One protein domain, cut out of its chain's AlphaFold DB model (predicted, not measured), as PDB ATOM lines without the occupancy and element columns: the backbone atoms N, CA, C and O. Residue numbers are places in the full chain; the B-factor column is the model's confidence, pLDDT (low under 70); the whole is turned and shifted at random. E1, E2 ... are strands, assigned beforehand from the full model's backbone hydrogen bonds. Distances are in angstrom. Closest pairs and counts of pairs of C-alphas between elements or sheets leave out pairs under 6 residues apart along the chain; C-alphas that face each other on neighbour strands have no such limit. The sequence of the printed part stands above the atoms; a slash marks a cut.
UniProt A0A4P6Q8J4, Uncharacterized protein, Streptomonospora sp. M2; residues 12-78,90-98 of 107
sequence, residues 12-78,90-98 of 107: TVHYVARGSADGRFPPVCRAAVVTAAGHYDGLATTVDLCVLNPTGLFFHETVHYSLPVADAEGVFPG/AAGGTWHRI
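What this domain is: This is residues 12 to 78 and 90 to 98 of the 107 residues of an uncharacterized protein of Streptomonospora sp. M2 (UniProt A0A4P6Q8J4). The model is a small closed barrel of five strands, in which the long strands E2, E3 and E4 wrap round much of the wall and the short E5 fits between E4 and E1 to close the ring. The seam between E4 and E5 is short, and residues 70 to 75 stick out from the barrel as part of a long stretch with no named element. The printed part has 76 residues, with no named helix and five strands in the order E1, E2, E3, E4, E5, which is also their order round the ring; the sheet is mixed and the class is all strand. The whole is compact, with a radius of gyration of the C-alphas of 12.7 A, and spans 34 by 32 by 25 A.

How they stand to each other: E1, residues 12 to 17, is the antiparallel neighbour of E2, residues 28 to 40, with N 13 and O 32 within hydrogen-bond range at 2.8 A. The two form a hairpin, and their directions stand at 111 degrees. E2 bends by 86 degrees at residue 36. On the other side of E2 from E1 lies E3, residues 45 to 53, antiparallel to E2 at 144 degrees; N 35 and O 48 are 2.8 A apart. E4, residues 56 to 65, is antiparallel to E3 at 158 degrees, with N 49 and O 60 at 2.8 A. E1 to E4 make a meander, each strand the antiparallel neighbour of the one before. E4 bends by 78 degrees at residue 62, and its pairing is staggered: residues 56 to 64 pair with E3, residues 64 to 65 with E5, residues 93 to 96. E4 and E5 are parallel, with N 95 and O 64 at 3.2 A. E5 is antiparallel to E1 at 149 degrees, with N 16 and O 94 at 2.8 A. E1 and E4 are apart.

Where its parts are: E1 begins at C-alpha 12, (-9.356, 29.062, 39.677), and is 15.3 A long from first to last C-alpha. E2 is 25.7 A long, E3 24.7 A and E4 23.5 A, ending at C-alpha 65, (-21.021, 24.572, 44.854). E5 is 10.7 A long and ends at C-alpha 96, (-18.790, 28.983, 41.390).

The domain as a whole: The C-alphas farthest apart are those of Gly 56 and Ala 72, 36.9 A. Residues 79 to 89 are not printed, and C-alphas 78 and 90 are 14.1 A apart across this cut, which lies in the link from E4 to E5. Of the links that are printed whole, E2 to E3 and E3 to E4 are tight and E1 to E2 is short. The mean pLDDT of the printed part is 72.3; residues 38 to 44, 66 to 78, 90 to 92 and 98 are under 70.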
ATOM      1  N   THR A  12      -8.972  27.784  39.070       89.12
ATOM      2  CA  THR A  12      -9.356  29.062  39.677       89.12
ATOM      3  C   THR A  12     -10.874  29.209  39.645       89.12
ATOM      4  O   THR A  12     -11.513  28.963  38.619       89.12
ATOM      5  N   VAL A  13     -11.452  29.597  40.776       86.19
ATOM      6  CA  VAL A  13     -12.893  29.757  40.976       86.19
ATOM      7  C   VAL A  13     -13.189  31.081  41.670       86.19
ATOM      8  O   VAL A  13     -12.339  31.636  42.373       86.19
ATOM      9  N   HIS A  14     -14.414  31.567  41.488       86.19
ATOM     10  CA  HIS A  14     -14.935  32.677  42.264       86.19
ATOM     11  C   HIS A  14     -15.517  32.129  43.571       86.19
ATOM     12  O   HIS A  14     -16.410  31.279  43.575       86.19
ATOM     13  N   TYR A  15     -14.973  32.593  44.688       85.00
ATOM     14  CA  TYR A  15     -15.382  32.230  46.035       85.00
ATOM     15  C   TYR A  15     -16.055  33.417  46.719       85.00
ATOM     16  O   TYR A  15     -15.495  34.508  46.790       85.00
ATOM     17  N   VAL A  16     -17.242  33.186  47.271       84.94
ATOM     18  CA  VAL A  16     -17.983  34.172  48.054       84.94
ATOM     19  C   VAL A  16     -17.917  33.756  49.514       84.94
ATOM     20  O   VAL A  16     -18.531  32.766  49.926       84.94
ATOM     21  N   ALA A  17     -17.155  34.515  50.299       80.69
ATOM     22  CA  ALA A  17     -17.098  34.330  51.739       80.69
ATOM     23  C   ALA A  17     -18.453  34.700  52.352       80.69
ATOM     24  O   ALA A  17     -19.020  35.736  52.010       80.69
ATOM     25  N   ARG A  18     -18.943  33.892  53.298       77.44
ATOM     26  CA  ARG A  18     -20.229  34.133  53.982       77.44
ATOM     27  C   ARG A  18     -20.252  35.440  54.789       77.44
ATOM     28  O   ARG A  18     -21.320  35.982  55.048       77.44
ATOM     29  N   GLY A  19     -19.087  35.913  55.225       76.12
ATOM     30  CA  GLY A  19     -19.000  36.891  56.304       76.12
ATOM     31  C   GLY A  19     -19.224  36.241  57.672       76.12
ATOM     32  O   GLY A  19     -19.345  35.016  57.792       76.12
ATOM     33  N   SER A  20     -19.238  37.051  58.725       76.75
ATOM     34  CA  SER A  20     -19.399  36.563  60.096       76.75
ATOM     35  C   SER A  20     -20.863  36.540  60.530       76.75
ATOM     36  O   SER A  20     -21.673  37.366  60.118       76.75
ATOM     37  N   ALA A  21     -21.217  35.577  61.387       72.69
ATOM     38  CA  ALA A  21     -22.596  35.401  61.854       72.69
ATOM     39  C   ALA A  21     -23.112  36.585  62.694       72.69
ATOM     40  O   ALA A  21     -24.315  36.816  62.746       72.69
ATOM     41  N   ASP A  22     -22.207  37.327  63.332       76.00
ATOM     42  CA  ASP A  22     -22.486  38.547  64.098       76.00
ATOM     43  C   ASP A  22     -22.598  39.808  63.215       76.00
ATOM     44  O   ASP A  22     -22.843  40.895  63.729       76.00
ATOM     45  N   GLY A  23     -22.401  39.685  61.894       74.75
ATOM     46  CA  GLY A  23     -22.482  40.795  60.941       74.75
ATOM     47  C   GLY A  23     -21.285  41.748  60.961       74.75
ATOM     48  O   GLY A  23     -21.279  42.733  60.225       74.75
ATOM     49  N   ARG A  24     -20.253  41.473  61.769       78.25
ATOM     50  CA  ARG A  24     -19.043  42.303  61.858       78.25
ATOM     51  C   ARG A  24     -18.225  42.307  60.566       78.25
ATOM     52  O   ARG A  24     -17.573  43.302  60.256       78.25
ATOM     53  N   PHE A  25     -18.237  41.198  59.838       76.81
ATOM     54  CA  PHE A  25     -17.536  41.036  58.574       76.81
ATOM     55  C   PHE A  25     -18.552  40.765  57.465       76.81
ATOM     56  O   PHE A  25     -19.261  39.756  57.544       76.81
ATOM     57  N   PRO A  26     -18.631  41.629  56.437       75.00
ATOM     58  CA  PRO A  26     -19.562  41.427  55.339       75.00
ATOM     59  C   PRO A  26     -19.161  40.208  54.491       75.00
ATOM     60  O   PRO A  26     -17.998  39.785  54.519       75.00
ATOM     61  N   PRO A  27     -20.097  39.653  53.706       79.19
ATOM     62  CA  PRO A  27     -19.761  38.756  52.610       79.19
ATOM     63  C   PRO A  27     -18.817  39.446  51.617       79.19
ATOM     64  O   PRO A  27     -18.995  40.623  51.307       79.19
ATOM     65  N   VAL A  28     -17.802  38.731  51.125       82.19
ATOM     66  CA  VAL A  28     -16.790  39.291  50.209       82.19
ATOM     67  C   VAL A  28     -16.445  38.289  49.110       82.19
ATOM     68  O   VAL A  28     -16.150  37.126  49.395       82.19
ATOM     69  N   CYS A  29     -16.428  38.779  47.872       85.06
ATOM     70  CA  CYS A  29     -15.986  38.080  46.667       85.06
ATOM     71  C   CYS A  29     -14.455  37.964  46.616       85.06
ATOM     72  O   CYS A  29     -13.746  38.951  46.823       85.06
ATOM     73  N   ARG A  30     -13.926  36.765  46.356       86.69
ATOM     74  CA  ARG A  30     -12.483  36.477  46.292       86.69
ATOM     75  C   ARG A  30     -12.171  35.443  45.215       86.69
ATOM     76  O   ARG A  30     -12.996  34.590  44.900       86.69
ATOM     77  N   ALA A  31     -10.946  35.470  44.703       88.19
ATOM     78  CA  ALA A  31     -10.425  34.383  43.884       88.19
ATOM     79  C   ALA A  31      -9.882  33.262  44.781       88.19
ATOM     80  O   ALA A  31      -9.174  33.514  45.763       88.19
ATOM     81  N   ALA A  32     -10.195  32.018  44.432       90.50
ATOM     82  CA  ALA A  32      -9.667  30.842  45.108       90.50
ATOM     83  C   ALA A  32      -9.213  29.785  44.101       90.50
ATOM     84  O   ALA A  32      -9.655  29.770  42.952       90.50
ATOM     85  N   VAL A  33      -8.330  28.893  44.538       92.25
ATOM     86  CA  VAL A  33      -7.880  27.731  43.766       92.25
ATOM     87  C   VAL A  33      -8.411  26.470  44.426       92.25
ATOM     88  O   VAL A  33      -8.273  26.303  45.634       92.25
ATOM     89  N   VAL A  34      -8.988  25.568  43.634       90.44
ATOM     90  CA  VAL A  34      -9.407  24.246  44.109       90.44
ATOM     91  C   VAL A  34      -8.172  23.413  44.448       90.44
ATOM     92  O   VAL A  34      -7.378  23.094  43.563       90.44
ATOM     93  N   THR A  35      -8.003  23.043  45.712       92.31
ATOM     94  CA  THR A  35      -6.887  22.210  46.185       92.31
ATOM     95  C   THR A  35      -7.250  20.731  46.251       92.31
ATOM     96  O   THR A  35      -6.384  19.889  46.030       92.31
ATOM     97  N   ALA A  36      -8.527  20.410  46.461       88.56
ATOM     98  CA  ALA A  36      -9.064  19.058  46.351       88.56
ATOM     99  C   ALA A  36     -10.445  19.103  45.690       88.56
ATOM    100  O   ALA A  36     -11.273  19.955  46.010       88.56
ATOM    101  N   ALA A  37     -10.688  18.193  44.748       82.56
ATOM    102  CA  ALA A  37     -11.969  18.060  44.069       82.56
ATOM    103  C   ALA A  37     -12.557  16.677  44.358       82.56
ATOM    104  O   ALA A  37     -11.858  15.678  44.199       82.56
ATOM    105  N   GLY A  38     -13.842  16.618  44.719       66.50
ATOM    106  CA  GLY A  38     -14.587  15.360  44.723       66.50
ATOM    107  C   GLY A  38     -14.868  14.749  46.091       66.50
ATOM    108  O   GLY A  38     -14.796  13.530  46.219       66.50
ATOM    109  N   HIS A  39     -15.264  15.549  47.083       63.19
ATOM    110  CA  HIS A  39     -15.987  14.985  48.220       63.19
ATOM    111  C   HIS A  39     -17.495  15.125  47.978       63.19
ATOM    112  O   HIS A  39     -18.053  16.224  48.007       63.19
ATOM    113  N   TYR A  40     -18.137  14.005  47.645       59.69
ATOM    114  CA  TYR A  40     -19.592  13.905  47.626       59.69
ATOM    115  C   TYR A  40     -20.041  13.520  49.034       59.69
ATOM    116  O   TYR A  40     -19.791  12.402  49.478       59.69
ATOM    117  N   ASP A  41     -20.682  14.448  49.733       58.53
ATOM    118  CA  ASP A  41     -21.141  14.273  51.118       58.53
ATOM    119  C   ASP A  41     -22.518  13.582  51.220       58.53
ATOM    120  O   ASP A  41     -23.105  13.494  52.296       58.53
ATOM    121  N   GLY A  42     -23.044  13.086  50.094       51.69
ATOM    122  CA  GLY A  42     -24.392  12.523  49.982       51.69
ATOM    123  C   GLY A  42     -25.447  13.516  49.482       51.69
ATOM    124  O   GLY A  42     -26.528  13.080  49.094       51.69
ATOM    125  N   LEU A  43     -25.147  14.822  49.446       53.00
ATOM    126  CA  LEU A  43     -26.094  15.883  49.080       53.00
ATOM    127  C   LEU A  43     -25.562  16.810  47.976       53.00
ATOM    128  O   LEU A  43     -26.338  17.253  47.128       53.00
ATOM    129  N   ALA A  44     -24.257  17.093  47.945       60.88
ATOM    130  CA  ALA A  44     -23.643  17.977  46.959       60.88
ATOM    131  C   ALA A  44     -22.175  17.624  46.669       60.88
ATOM    132  O   ALA A  44     -21.477  16.993  47.459       60.88
ATOM    133  N   THR A  45     -21.679  18.082  45.517       70.56
ATOM    134  CA  THR A  45     -20.240  18.078  45.233       70.56
ATOM    135  C   THR A  45     -19.583  19.224  45.994       70.56
ATOM    136  O   THR A  45     -19.889  20.395  45.746       70.56
ATOM    137  N   THR A  46     -18.656  18.888  46.886       78.25
ATOM    138  CA  THR A  46     -17.839  19.860  47.618       78.25
ATOM    139  C   THR A  46     -16.391  19.846  47.129       78.25
ATOM    140  O   THR A  46     -15.933  18.903  46.466       78.25
ATOM    141  N   VAL A  47     -15.686  20.941  47.404       85.25
ATOM    142  CA  VAL A  47     -14.270  21.125  47.073       85.25
ATOM    143  C   VAL A  47     -13.548  21.793  48.232       85.25
ATOM    144  O   VAL A  47     -14.155  22.558  48.983       85.25
ATOM    145  N   ASP A  48     -12.241  21.583  48.299       89.56
ATOM    146  CA  ASP A  48     -11.374  22.346  49.190       89.56
ATOM    147  C   ASP A  48     -10.742  23.493  48.404       89.56
ATOM    148  O   ASP A  48     -10.339  23.326  47.246       89.56
ATOM    149  N   LEU A  49     -10.680  24.669  49.020       90.06
ATOM    150  CA  LEU A  49     -10.259  25.916  48.398       90.06
ATOM    151  C   LEU A  49      -9.078  26.531  49.139       90.06
ATOM    152  O   LEU A  49      -9.099  26.673  50.358       90.06
ATOM    153  N   CYS A  50      -8.103  27.017  48.378       93.38
ATOM    154  CA  CYS A  50      -7.115  27.980  48.839       93.38
ATOM    155  C   CYS A  50      -7.512  29.374  48.349       93.38
ATOM    156  O   CYS A  50      -7.472  29.660  47.151       93.38
ATOM    157  N   VAL A  51      -7.918  30.239  49.273       90.50
ATOM    158  CA  VAL A  51      -8.266  31.633  49.004       90.50
ATOM    159  C   VAL A  51      -6.998  32.468  49.020       90.50
ATOM    160  O   VAL A  51      -6.274  32.514  50.019       90.50
ATOM    161  N   LEU A  52      -6.756  33.156  47.908       85.69
ATOM    162  CA  LEU A  52      -5.573  33.980  47.711       85.69
ATOM    163  C   LEU A  52      -5.865  35.402  48.194       85.69
ATOM    164  O   LEU A  52      -6.676  36.101  47.593       85.69
ATOM    165  N   ASN A  53      -5.197  35.847  49.261       83.94
ATOM    166  CA  ASN A  53      -5.245  37.239  49.706       83.94
ATOM    167  C   ASN A  53      -3.831  37.819  49.843       83.94
ATOM    168  O   ASN A  53      -2.913  37.097  50.233       83.94
ATOM    169  N   PRO A  54      -3.642  39.136  49.624       84.81
ATOM    170  CA  PRO A  54      -2.341  39.782  49.827       84.81
ATOM    171  C   PRO A  54      -1.780  39.611  51.246       84.81
ATOM    172  O   PRO A  54      -0.571  39.626  51.446       84.81
ATOM    173  N   THR A  55      -2.660  39.446  52.234       87.00
ATOM    174  CA  THR A  55      -2.304  39.275  53.647       87.00
ATOM    175  C   THR A  55      -2.059  37.821  54.050       87.00
ATOM    176  O   THR A  55      -1.671  37.576  55.190       87.00
ATOM    177  N   GLY A  56      -2.294  36.855  53.158       86.31
ATOM    178  CA  GLY A  56      -2.085  35.442  53.450       86.31
ATOM    179  C   GLY A  56      -2.955  34.495  52.629       86.31
ATOM    180  O   GLY A  56      -3.871  34.895  51.909       86.31
ATOM    181  N   LEU A  57      -2.657  33.208  52.777       89.88
ATOM    182  CA  LEU A  57      -3.409  32.113  52.179       89.88
ATOM    183  C   LEU A  57      -4.342  31.514  53.229       89.88
ATOM    184  O   LEU A  57      -3.907  31.212  54.341       89.88
ATOM    185  N   PHE A  58      -5.611  31.339  52.871       89.81
ATOM    186  CA  PHE A  58      -6.617  30.746  53.751       89.81
ATOM    187  C   PHE A  58      -7.170  29.485  53.101       89.81
ATOM    188  O   PHE A  58      -7.591  29.525  51.947       89.81
ATOM    189  N   PHE A  59      -7.184  28.381  53.840       89.94
ATOM    190  CA  PHE A  59      -7.697  27.104  53.359       89.94
ATOM    191  C   PHE A  59      -9.094  26.866  53.927       89.94
ATOM    192  O   PHE A  59      -9.299  26.963  55.137       89.94
ATOM    193  N   HIS A  60     -10.049  26.590  53.046       86.81
ATOM    194  CA  HIS A  60     -11.414  26.231  53.401       86.81
ATOM    195  C   HIS A  60     -11.725  24.848  52.852       86.81
ATOM    196  O   HIS A  60     -11.650  24.630  51.646       86.81
ATOM    197  N   GLU A  61     -12.086  23.938  53.744       87.62
ATOM    198  CA  GLU A  61     -12.457  22.568  53.405       87.62
ATOM    199  C   GLU A  61     -13.975  22.459  53.210       87.62
ATOM    200  O   GLU A  61     -14.744  23.231  53.794       87.62
ATOM    201  N   THR A  62     -14.405  21.495  52.393       82.44
ATOM    202  CA  THR A  62     -15.823  21.126  52.222       82.44
ATOM    203  C   THR A  62     -16.702  22.314  51.798       82.44
ATOM    204  O   THR A  62     -17.778  22.572  52.339       82.44
ATOM    205  N   VAL A  63     -16.242  23.094  50.815       81.00
ATOM    206  CA  VAL A  63     -16.986  24.250  50.297       81.00
ATOM    207  C   VAL A  63     -17.975  23.798  49.225       81.00
ATOM    208  O   VAL A  63     -17.621  23.120  48.255       81.00
ATOM    209  N   HIS A  64     -19.232  24.210  49.372       77.88
ATOM    210  CA  HIS A  64     -20.316  23.782  48.491       77.88
ATOM    211  C   HIS A  64     -20.391  24.620  47.218       77.88
ATOM    212  O   HIS A  64     -20.191  25.842  47.225       77.88
ATOM    213  N   TYR A  65     -20.733  23.937  46.128       71.88
ATOM    214  CA  TYR A  65     -21.021  24.572  44.854       71.88
ATOM    215  C   TYR A  65     -22.324  25.376  44.933       71.88
ATOM    216  O   TYR A  65     -23.364  24.840  45.318       71.88
ATOM    217  N   SER A  66     -22.281  26.647  44.531       67.38
ATOM    218  CA  SER A  66     -23.484  27.442  44.279       67.38
ATOM    219  C   SER A  66     -23.731  27.507  42.782       67.38
ATOM    220  O   SER A  66     -22.861  27.919  42.018       67.38
ATOM    221  N   LEU A  67     -24.942  27.151  42.355       54.50
ATOM    222  CA  LEU A  67     -25.391  27.477  41.006       54.50
ATOM    223  C   LEU A  67     -25.583  28.998  40.898       54.50
ATOM    224  O   LEU A  67     -26.142  29.591  41.829       54.50
ATOM    225  N   PRO A  68     -25.168  29.639  39.792       46.91
ATOM    226  CA  PRO A  68     -25.650  30.974  39.478       46.91
ATOM    227  C   PRO A  68     -27.160  30.868  39.232       46.91
ATOM    228  O   PRO A  68     -27.601  30.226  38.279       46.91
ATOM    229  N   VAL A  69     -27.967  31.443  40.122       43.69
ATOM    230  CA  VAL A  69     -29.371  31.722  39.818       43.69
ATOM    231  C   VAL A  69     -29.395  33.140  39.285       43.69
ATOM    232  O   VAL A  69     -29.228  34.084  40.050       43.69
ATOM    233  N   ALA A  70     -29.548  33.270  37.969       38.28
ATOM    234  CA  ALA A  70     -29.928  34.538  37.373       38.28
ATOM    235  C   ALA A  70     -31.354  34.839  37.843       38.28
ATOM    236  O   ALA A  70     -32.293  34.119  37.490       38.28
ATOM    237  N   ASP A  71     -31.517  35.850  38.689       37.38
ATOM    238  CA  ASP A  71     -32.800  36.520  38.798       37.38
ATOM    239  C   ASP A  71     -32.972  37.482  37.606       37.38
ATOM    240  O   ASP A  71     -32.051  37.714  36.820       37.38
ATOM    241  N   ALA A  72     -34.188  37.996  37.415       36.41
ATOM    242  CA  ALA A  72     -34.543  38.821  36.259       36.41
ATOM    243  C   ALA A  72     -33.856  40.206  36.231       36.41
ATOM    244  O   ALA A  72     -33.998  40.919  35.242       36.41
ATOM    245  N   GLU A  73     -33.114  40.577  37.278       35.91
ATOM    246  CA  GLU A  73     -32.530  41.913  37.471       35.91
ATOM    247  C   GLU A  73     -30.990  41.916  37.423       35.91
ATOM    248  O   GLU A  73     -30.375  42.967  37.583       35.91
ATOM    249  N   GLY A  74     -30.329  40.767  37.209       35.81
ATOM    250  CA  GLY A  74     -28.857  40.696  37.137       35.81
ATOM    251  C   GLY A  74     -28.145  41.088  38.441       35.81
ATOM    252  O   GLY A  74     -26.923  41.230  38.476       35.81
ATOM    253  N   VAL A  75     -28.897  41.251  39.527       37.28
ATOM    254  CA  VAL A  75     -28.384  41.475  40.872       37.28
ATOM    255  C   VAL A  75     -28.155  40.096  41.435       37.28
ATOM    256  O   VAL A  75     -29.140  39.458  41.734       37.28
ATOM    257  N   PHE A  76     -26.914  39.627  41.606       39.19
ATOM    258  CA  PHE A  76     -26.637  38.344  42.270       39.19
ATOM    259  C   PHE A  76     -27.253  38.352  43.679       39.19
ATOM    260  O   PHE A  76     -26.610  38.826  44.627       39.19
ATOM    261  N   PRO A  77     -28.491  37.860  43.873       36.00
ATOM    262  CA  PRO A  77     -29.116  37.924  45.170       36.00
ATOM    263  C   PRO A  77     -28.521  36.732  45.886       36.00
ATOM    264  O   PRO A  77     -28.730  35.592  45.469       36.00
ATOM    265  N   GLY A  78     -27.683  36.999  46.887       37.50
ATOM    266  CA  GLY A  78     -26.968  35.971  47.625       37.50
ATOM    267  C   GLY A  78     -27.796  34.696  47.752       37.50
ATOM    268  O   GLY A  78     -28.823  34.685  48.424       37.50
ATOM    269  N   ALA A  90     -22.939  25.872  55.072       49.44
ATOM    270  CA  ALA A  90     -21.601  25.320  55.217       49.44
ATOM    271  C   ALA A  90     -20.648  26.417  55.699       49.44
ATOM    272  O   ALA A  90     -20.674  27.545  55.200       49.44
ATOM    273  N   ALA A  91     -19.852  26.101  56.717       52.00
ATOM    274  CA  ALA A  91     -19.192  27.058  57.604       52.00
ATOM    275  C   ALA A  91     -18.140  27.988  56.947       52.00
ATOM    276  O   ALA A  91     -17.493  28.756  57.654       52.00
ATOM    277  N   GLY A  92     -17.971  27.959  55.619       59.19
ATOM    278  CA  GLY A  92     -16.990  28.757  54.875       59.19
ATOM    279  C   GLY A  92     -17.595  29.786  53.916       59.19
ATOM    280  O   GLY A  92     -17.179  30.942  53.908       59.19
ATOM    281  N   GLY A  93     -18.606  29.413  53.132       70.75
ATOM    282  CA  GLY A  93     -19.078  30.207  51.994       70.75
ATOM    283  C   GLY A  93     -19.476  29.319  50.821       70.75
ATOM    284  O   GLY A  93     -19.722  28.126  50.998       70.75
ATOM    285  N   THR A  94     -19.533  29.890  49.620       75.69
ATOM    286  CA  THR A  94     -19.890  29.158  48.391       75.69
ATOM    287  C   THR A  94     -18.939  29.482  47.253       75.69
ATOM    288  O   THR A  94     -18.396  30.585  47.205       75.69
ATOM    289  N   TRP A  95     -18.788  28.570  46.297       78.19
ATOM    290  CA  TRP A  95     -17.979  28.805  45.100       78.19
ATOM    291  C   TRP A  95     -18.771  28.573  43.816       78.19
ATOM    292  O   TRP A  95     -19.700  27.765  43.779       78.19
ATOM    293  N   HIS A  96     -18.370  29.266  42.756       77.88
ATOM    294  CA  HIS A  96     -18.790  28.983  41.390       77.88
ATOM    295  C   HIS A  96     -17.624  29.181  40.423       77.88
ATOM    296  O   HIS A  96     -16.606  29.812  40.723       77.88
ATOM    297  N   ARG A  97     -17.746  28.569  39.250       70.62
ATOM    298  CA  ARG A  97     -16.740  28.695  38.204       70.62
ATOM    299  C   ARG A  97     -16.876  30.063  37.539       70.62
ATOM    300  O   ARG A  97     -17.985  30.442  37.194       70.62
ATOM    301  N   ILE A  98     -15.746  30.715  37.286       67.50
ATOM    302  CA  ILE A  98     -15.686  31.899  36.425       67.50
ATOM    303  C   ILE A  98     -15.988  31.430  34.996       67.50
ATOM    304  O   ILE A  98     -15.233  30.635  34.426       67.50
TER     305      ILE A  98